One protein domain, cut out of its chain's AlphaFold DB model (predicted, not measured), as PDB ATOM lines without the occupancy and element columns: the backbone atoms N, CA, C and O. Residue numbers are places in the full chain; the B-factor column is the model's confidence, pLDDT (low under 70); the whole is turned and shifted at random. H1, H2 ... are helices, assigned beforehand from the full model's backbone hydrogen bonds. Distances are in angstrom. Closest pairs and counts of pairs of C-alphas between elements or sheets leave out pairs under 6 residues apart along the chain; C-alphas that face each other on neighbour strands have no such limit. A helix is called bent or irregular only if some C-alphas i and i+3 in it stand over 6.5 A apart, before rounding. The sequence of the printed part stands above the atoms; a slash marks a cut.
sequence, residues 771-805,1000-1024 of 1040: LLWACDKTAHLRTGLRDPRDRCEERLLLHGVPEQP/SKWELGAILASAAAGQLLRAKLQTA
ATOM      1  N   LEU A 771     106.138 125.719  78.752       85.31
ATOM      2  CA  LEU A 771     106.086 125.144  80.105       85.31
ATOM      3  C   LEU A 771     104.656 124.868  80.588       85.31
ATOM      4  O   LEU A 771     104.437 123.875  81.277       85.31
ATOM      5  N   LEU A 772     103.695 125.722  80.230       87.56
ATOM      6  CA  LEU A 772     102.298 125.570  80.628       87.56
ATOM      7  C   LEU A 772     101.527 124.607  79.717       87.56
ATOM      8  O   LEU A 772     100.901 123.682  80.224       87.56
ATOM      9  N   TRP A 773     101.577 124.809  78.397       89.56
ATOM     10  CA  TRP A 773     100.657 124.168  77.447       89.56
ATOM     11  C   TRP A 773     101.271 123.008  76.650       89.56
ATOM     12  O   TRP A 773     100.553 122.077  76.302       89.56
ATOM     13  N   ALA A 774     102.582 123.018  76.375       88.75
ATOM     14  CA  ALA A 774     103.201 122.070  75.433       88.75
ATOM     15  C   ALA A 774     104.120 121.014  76.074       88.75
ATOM     16  O   ALA A 774     104.338 119.958  75.487       88.75
ATOM     17  N   CYS A 775     104.680 121.270  77.257       90.94
ATOM     18  CA  CYS A 775     105.567 120.322  77.930       90.94
ATOM     19  C   CYS A 775     104.773 119.099  78.431       90.94
ATOM     20  O   CYS A 775     103.701 119.236  79.032       90.94
ATOM     21  N   ASP A 776     105.304 117.900  78.182       90.19
ATOM     22  CA  ASP A 776     104.752 116.617  78.633       90.19
ATOM     23  C   ASP A 776     104.899 116.458  80.155       90.19
ATOM     24  O   ASP A 776     103.952 116.081  80.842       90.19
ATOM     25  N   LYS A 777     106.055 116.848  80.710       91.31
ATOM     26  CA  LYS A 777     106.343 116.749  82.152       91.31
ATOM     27  C   LYS A 777     105.443 117.626  83.024       91.31
ATOM     28  O   LYS A 777     105.309 117.348  84.210       91.31
ATOM     29  N   THR A 778     104.796 118.644  82.456       90.38
ATOM     30  CA  THR A 778     103.819 119.502  83.152       90.38
ATOM     31  C   THR A 778     102.365 119.195  82.783       90.38
ATOM     32  O   THR A 778     101.468 119.838  83.319       90.38
ATOM     33  N   ALA A 779     102.094 118.208  81.916       88.56
ATOM     34  CA  ALA A 779     100.738 117.901  81.443       88.56
ATOM     35  C   ALA A 779      99.749 117.602  82.581       88.56
ATOM     36  O   ALA A 779      98.610 118.063  82.550       88.56
ATOM     37  N   HIS A 780     100.210 116.926  83.635       89.38
ATOM     38  CA  HIS A 780      99.407 116.629  84.822       89.38
ATOM     39  C   HIS A 780      98.897 117.890  85.553       89.38
ATOM     40  O   HIS A 780      97.820 117.851  86.145       89.38
ATOM     41  N   LEU A 781      99.610 119.023  85.475       87.75
ATOM     42  CA  LEU A 781      99.218 120.287  86.114       87.75
ATOM     43  C   LEU A 781      98.072 121.011  85.394       87.75
ATOM     44  O   LEU A 781      97.449 121.889  85.983       87.75
ATOM     45  N   ARG A 782      97.794 120.651  84.133       88.06
ATOM     46  CA  ARG A 782      96.670 121.180  83.341       88.06
ATOM     47  C   ARG A 782      95.509 120.187  83.200       88.06
ATOM     48  O   ARG A 782      94.625 120.384  82.373       88.06
ATOM     49  N   THR A 783      95.474 119.136  84.025       83.69
ATOM     50  CA  THR A 783      94.367 118.166  84.055       83.69
ATOM     51  C   THR A 783      93.046 118.869  84.375       83.69
ATOM     52  O   THR A 783      92.917 119.512  85.414       83.69
ATOM     53  N   GLY A 784      92.061 118.757  83.480       80.25
ATOM     54  CA  GLY A 784      90.766 119.438  83.608       80.25
ATOM     55  C   GLY A 784      90.736 120.888  83.100       80.25
ATOM     56  O   GLY A 784      89.673 121.508  83.127       80.25
ATOM     57  N   LEU A 785      91.852 121.428  82.596       87.00
ATOM     58  CA  LEU A 785      91.872 122.703  81.876       87.00
ATOM     59  C   LEU A 785      91.718 122.482  80.371       87.00
ATOM     60  O   LEU A 785      92.274 121.554  79.792       87.00
ATOM     61  N   ARG A 786      90.973 123.385  79.732       89.06
ATOM     62  CA  ARG A 786      90.862 123.484  78.272       89.06
ATOM     63  C   ARG A 786      92.092 124.201  77.704       89.06
ATOM     64  O   ARG A 786      92.480 125.230  78.255       89.06
ATOM     65  N   ASP A 787      92.616 123.731  76.575       86.62
ATOM     66  CA  ASP A 787      93.680 124.414  75.822       86.62
ATOM     67  C   ASP A 787      93.261 125.814  75.319       86.62
ATOM     68  O   ASP A 787      92.078 126.033  75.021       86.62
ATOM     69  N   PRO A 788      94.199 126.773  75.202       86.38
ATOM     70  CA  PRO A 788      93.910 128.149  74.802       86.38
ATOM     71  C   PRO A 788      93.486 128.271  73.327       86.38
ATOM     72  O   PRO A 788      94.030 127.604  72.449       86.38
ATOM     73  N   ARG A 789      92.539 129.172  73.045       80.38
ATOM     74  CA  ARG A 789      91.992 129.469  71.704       80.38
ATOM     75  C   ARG A 789      92.712 130.598  70.976       80.38
ATOM     76  O   ARG A 789      92.718 130.622  69.749       80.38
ATOM     77  N   ASP A 790      93.280 131.545  71.713       75.12
ATOM     78  CA  ASP A 790      93.904 132.750  71.166       75.12
ATOM     79  C   ASP A 790      95.134 133.179  71.986       75.12
ATOM     80  O   ASP A 790      95.500 132.550  72.980       75.12
ATOM     81  N   ARG A 791      95.806 134.260  71.565       68.25
ATOM     82  CA  ARG A 791      97.012 134.771  72.242       68.25
ATOM     83  C   ARG A 791      96.736 135.401  73.616       68.25
ATOM     84  O   ARG A 791      97.667 135.459  74.418       68.25
ATOM     85  N   CYS A 792      95.519 135.860  73.905       63.84
ATOM     86  CA  CYS A 792      95.142 136.376  75.225       63.84
ATOM     87  C   CYS A 792      94.983 135.216  76.214       63.84
ATOM     88  O   CYS A 792      95.586 135.246  77.287       63.84
ATOM     89  N   GLU A 793      94.303 134.144  75.810       78.12
ATOM     90  CA  GLU A 793      94.234 132.903  76.584       78.12
ATOM     91  C   GLU A 793      95.624 132.259  76.745       78.12
ATOM     92  O   GLU A 793      96.036 131.935  77.856       78.12
ATOM     93  N   GLU A 794      96.388 132.120  75.655       78.00
ATOM     94  CA  GLU A 794      97.702 131.459  75.644       78.00
ATOM     95  C   GLU A 794      98.736 132.197  76.512       78.00
ATOM     96  O   GLU A 794      99.514 131.556  77.229       78.00
ATOM     97  N   ARG A 795      98.780 133.538  76.424       71.88
ATOM     98  CA  ARG A 795      99.863 134.358  76.996       71.88
ATOM     99  C   ARG A 795      99.467 135.229  78.167       71.88
ATOM    100  O   ARG A 795     100.336 135.475  78.994       71.88
ATOM    101  N   LEU A 796      98.241 135.738  78.229       65.88
ATOM    102  CA  LEU A 796      97.781 136.580  79.339       65.88
ATOM    103  C   LEU A 796      96.970 135.782  80.366       65.88
ATOM    104  O   LEU A 796      96.802 136.260  81.481       65.88
ATOM    105  N   LEU A 797      96.553 134.554  80.023       75.81
ATOM    106  CA  LEU A 797      95.687 133.698  80.841       75.81
ATOM    107  C   LEU A 797      94.325 134.362  81.120       75.81
ATOM    108  O   LEU A 797      93.743 134.172  82.183       75.81
ATOM    109  N   LEU A 798      93.840 135.149  80.151       67.62
ATOM    110  CA  LEU A 798      92.574 135.885  80.187       67.62
ATOM    111  C   LEU A 798      91.600 135.308  79.157       67.62
ATOM    112  O   LEU A 798      91.998 135.063  78.018       67.62
ATOM    113  N   HIS A 799      90.330 135.136  79.526       71.12
ATOM    114  CA  HIS A 799      89.291 134.595  78.652       71.12
ATOM    115  C   HIS A 799      88.278 135.676  78.267       71.12
ATOM    116  O   HIS A 799      87.619 136.274  79.119       71.12
ATOM    117  N   GLY A 800      88.132 135.915  76.964       60.97
ATOM    118  CA  GLY A 800      87.256 136.962  76.452       60.97
ATOM    119  C   GLY A 800      85.770 136.619  76.595       60.97
ATOM    120  O   GLY A 800      85.278 135.703  75.937       60.97
ATOM    121  N   VAL A 801      85.036 137.402  77.391       58.06
ATOM    122  CA  VAL A 801      83.567 137.344  77.490       58.06
ATOM    123  C   VAL A 801      82.962 138.524  76.709       58.06
ATOM    124  O   VAL A 801      83.425 139.649  76.910       58.06
ATOM    125  N   PRO A 802      81.975 138.313  75.806       51.62
ATOM    126  CA  PRO A 802      81.341 139.389  75.026       51.62
ATOM    127  C   PRO A 802      80.835 140.554  75.887       51.62
ATOM    128  O   PRO A 802      80.668 140.391  77.090       51.62
ATOM    129  N   GLU A 803      80.552 141.715  75.298       44.38
ATOM    130  CA  GLU A 803      79.989 142.846  76.054       44.38
ATOM    131  C   GLU A 803      78.619 142.488  76.677       44.38
ATOM    132  O   GLU A 803      77.855 141.688  76.128       44.38
ATOM    133  N   GLN A 804      78.324 143.033  77.862       48.56
ATOM    134  CA  GLN A 804      77.083 142.743  78.585       48.56
ATOM    135  C   GLN A 804      75.878 143.368  77.846       48.56
ATOM    136  O   GLN A 804      75.899 144.570  77.579       48.56
ATOM    137  N   PRO A 805      74.801 142.616  77.545       46.59
ATOM    138  CA  PRO A 805      73.686 143.148  76.764       46.59
ATOM    139  C   PRO A 805      72.939 144.284  77.503       46.59
ATOM    140  O   PRO A 805      72.627 144.135  78.696       46.59
ATOM    141  N   SER A1000      86.350 133.037  84.676       67.38
ATOM    142  CA  SER A1000      87.136 133.242  85.903       67.38
ATOM    143  C   SER A1000      87.703 131.939  86.478       67.38
ATOM    144  O   SER A1000      88.835 131.918  86.960       67.38
ATOM    145  N   LYS A1001      86.941 130.836  86.419       76.31
ATOM    146  CA  LYS A1001      87.405 129.507  86.857       76.31
ATOM    147  C   LYS A1001      88.531 128.971  85.968       76.31
ATOM    148  O   LYS A1001      89.503 128.432  86.493       76.31
ATOM    149  N   TRP A1002      88.419 129.138  84.650       83.88
ATOM    150  CA  TRP A1002      89.468 128.754  83.703       83.88
ATOM    151  C   TRP A1002      90.724 129.628  83.857       83.88
ATOM    152  O   TRP A1002      91.822 129.086  83.950       83.88
ATOM    153  N   GLU A1003      90.567 130.951  83.973       78.50
ATOM    154  CA  GLU A1003      91.659 131.916  84.191       78.50
ATOM    155  C   GLU A1003      92.450 131.587  85.463       78.50
ATOM    156  O   GLU A1003      93.672 131.429  85.423       78.50
ATOM    157  N   LEU A1004      91.756 131.410  86.596       76.12
ATOM    158  CA  LEU A1004      92.380 131.053  87.870       76.12
ATOM    159  C   LEU A1004      93.097 129.698  87.789       76.12
ATOM    160  O   LEU A1004      94.232 129.576  88.245       76.12
ATOM    161  N   GLY A1005      92.466 128.693  87.174       81.06
ATOM    162  CA  GLY A1005      93.079 127.384  86.962       81.06
ATOM    163  C   GLY A1005      94.351 127.459  86.111       81.06
ATOM    164  O   GLY A1005      95.374 126.887  86.487       81.06
ATOM    165  N   ALA A1006      94.333 128.227  85.020       83.56
ATOM    166  CA  ALA A1006      95.493 128.445  84.159       83.56
ATOM    167  C   ALA A1006      96.627 129.203  84.879       83.56
ATOM    168  O   ALA A1006      97.797 128.847  84.727       83.56
ATOM    169  N   ILE A1007      96.301 130.200  85.712       78.50
ATOM    170  CA  ILE A1007      97.269 130.918  86.563       78.50
ATOM    171  C   ILE A1007      97.929 129.964  87.567       78.50
ATOM    172  O   ILE A1007      99.157 129.963  87.690       78.50
ATOM    173  N   LEU A1008      97.143 129.124  88.249       80.25
ATOM    174  CA  LEU A1008      97.647 128.142  89.216       80.25
ATOM    175  C   LEU A1008      98.526 127.078  88.541       80.25
ATOM    176  O   LEU A1008      99.633 126.815  89.015       80.25
ATOM    177  N   ALA A1009      98.100 126.538  87.396       85.81
ATOM    178  CA  ALA A1009      98.898 125.608  86.597       85.81
ATOM    179  C   ALA A1009     100.214 126.247  86.110       85.81
ATOM    180  O   ALA A1009     101.270 125.613  86.156       85.81
ATOM    181  N   SER A1010     100.189 127.526  85.711       85.06
ATOM    182  CA  SER A1010     101.386 128.278  85.304       85.06
ATOM    183  C   SER A1010     102.358 128.506  86.464       85.06
ATOM    184  O   SER A1010     103.572 128.373  86.292       85.06
ATOM    185  N   ALA A1011     101.841 128.811  87.657       79.75
ATOM    186  CA  ALA A1011     102.642 128.940  88.868       79.75
ATOM    187  C   ALA A1011     103.289 127.601  89.265       79.75
ATOM    188  O   ALA A1011     104.497 127.556  89.493       79.75
ATOM    189  N   ALA A1012     102.523 126.506  89.262       83.75
ATOM    190  CA  ALA A1012     103.020 125.167  89.574       83.75
ATOM    191  C   ALA A1012     104.072 124.674  88.556       83.75
ATOM    192  O   ALA A1012     105.126 124.176  88.952       83.75
ATOM    193  N   ALA A1013     103.859 124.894  87.253       86.31
ATOM    194  CA  ALA A1013     104.843 124.565  86.216       86.31
ATOM    195  C   ALA A1013     106.149 125.360  86.404       86.31
ATOM    196  O   ALA A1013     107.249 124.818  86.268       86.31
ATOM    197  N   GLY A1014     106.028 126.632  86.797       82.88
ATOM    198  CA  GLY A1014     107.150 127.474  87.203       82.88
ATOM    199  C   GLY A1014     107.906 126.944  88.421       82.88
ATOM    200  O   GLY A1014     109.134 127.022  88.447       82.88
ATOM    201  N   GLN A1015     107.203 126.409  89.422       82.44
ATOM    202  CA  GLN A1015     107.809 125.823  90.621       82.44
ATOM    203  C   GLN A1015     108.549 124.513  90.313       82.44
ATOM    204  O   GLN A1015     109.671 124.344  90.785       82.44
ATOM    205  N   LEU A1016     107.993 123.633  89.468       85.94
ATOM    206  CA  LEU A1016     108.689 122.416  89.025       85.94
ATOM    207  C   LEU A1016     109.986 122.740  88.269       85.94
ATOM    208  O   LEU A1016     111.022 122.130  88.531       85.94
ATOM    209  N   LEU A1017     109.959 123.737  87.375       84.75
ATOM    210  CA  LEU A1017     111.178 124.197  86.705       84.75
ATOM    211  C   LEU A1017     112.194 124.746  87.716       84.75
ATOM    212  O   LEU A1017     113.370 124.407  87.634       84.75
ATOM    213  N   ARG A1018     111.755 125.543  88.698       82.31
ATOM    214  CA  ARG A1018     112.636 126.060  89.756       82.31
ATOM    215  C   ARG A1018     113.301 124.939  90.554       82.31
ATOM    216  O   ARG A1018     114.503 125.018  90.782       82.31
ATOM    217  N   ALA A1019     112.552 123.903  90.927       83.38
ATOM    218  CA  ALA A1019     113.088 122.752  91.648       83.38
ATOM    219  C   ALA A1019     114.192 122.045  90.839       83.38
ATOM    220  O   ALA A1019     115.280 121.840  91.370       83.38
ATOM    221  N   LYS A1020     113.970 121.791  89.536       85.38
ATOM    222  CA  LYS A1020     115.001 121.255  88.617       85.38
ATOM    223  C   LYS A1020     116.266 122.127  88.597       85.38
ATOM    224  O   LYS A1020     117.382 121.611  88.593       85.38
ATOM    225  N   LEU A1021     116.103 123.450  88.554       78.94
ATOM    226  CA  LEU A1021     117.230 124.389  88.505       78.94
ATOM    227  C   LEU A1021     118.028 124.412  89.817       78.94
ATOM    228  O   LEU A1021     119.246 124.541  89.764       78.94
ATOM    229  N   GLN A1022     117.362 124.237  90.961       77.50
ATOM    230  CA  GLN A1022     118.008 124.143  92.273       77.50
ATOM    231  C   GLN A1022     118.729 122.803  92.474       77.50
ATOM    232  O   GLN A1022     119.816 122.786  93.038       77.50
ATOM    233  N   THR A1023     118.197 121.684  91.969       71.62
ATOM    234  CA  THR A1023     118.932 120.405  91.999       71.62
ATOM    235  C   THR A1023     120.166 120.431  91.095       71.62
ATOM    236  O   THR A1023     121.196 119.874  91.456       71.62
ATOM    237  N   ALA A1024     120.111 121.151  89.968       63.03
ATOM    238  CA  ALA A1024     121.254 121.321  89.066       63.03
ATOM    239  C   ALA A1024     122.400 122.187  89.642       63.03
ATOM    240  O   ALA A1024     123.470 122.222  89.047       63.03
TER     241      ALA A1024
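Overview. This is residues 771 to 805 and 1000 to 1024 of the 1040 residues of the protein "Hypothetical protein" of Symbiodinium sp. KB8 (UniProt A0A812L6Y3). One long straight helix, H4, makes most of the long axis, and two very short helices, H1 and H2, pack on its middle part, residues 1006 to 1014, while a third short helix, H3, lies near H4 without touching it. The last residues of H4 and the one after it, 1018 to 1024, stick out free at one end of the long axis, and the stretch that follows H3 runs out to Pro 805 at the other end. The printed part has 60 residues with four named helices, in the order H1, H2, H3, H4, and no named strand; the class is all helix, with 38 of the 60 residues in the helices. It is loose, with a radius of gyration of the C-alphas of 13.4 A, and the C-alphas span 53 by 18 by 16 A.

Along the chain. The printed part begins with H1, residues 771 to 774, whose first C-alpha, of Leu 771, is at (106.086, 125.144, 80.105). H1 is neither bent nor irregular, but only just: C-alphas 771 and 774 are 6.3 A apart. H2 is residues 779 to 782, 5.6 A from first to last C-alpha. H3 is residues 791 to 796, 7.4 A long, beginning at C-alpha 791 at (97.012, 134.771, 72.242). H4 is residues 1000 to 1023, 34.8 A long, and its last C-alpha, of Thr 1023, is at (118.932, 120.405, 91.999).

Arrangement. H1 touches H4, with residues 1009 to 1014 of H4 alone; the closest C-alphas are those of Leu 772 and Ser 1010, 5.5 A apart. H1 and H2 touch only at the corner by their link, the closest C-alphas being those of Trp 773 and Ala 779, 7.4 A apart. H2 touches H4, with residues 1006 to 1013 of H4 alone; the closest C-alphas are those of Leu 781 and Ala 1009, 5.4 A apart. H3 and H4 are near each other, with 7 pairs of C-alphas within 10 A. H1 and H3 are apart, but only just: their closest C-alphas are 8.1 A apart. H2 and H3 are apart. In H3 and H4 every O i to N i+4 pair is within hydrogen-bond range; H1 and H2, with 4 residues each, are too short for such a pair, and their one O i to N i+3 pair is within range in H2 and not in H1.

Size, cuts and confidence. The two C-alphas farthest apart are those of Pro 805 and Ala 1024, 53.8 A. Residues 806 to 999 are not printed, and C-alphas 805 and 1000 are 19.0 A apart across this cut, which lies in the link from H3 to H4. The link from H1 to H2 is tight and that from H2 to H3 is short. The mean pLDDT of the printed part is 78.2; it is under 70 at residues 791 to 792, 796, 798, 800 to 805, 1000 and 1024.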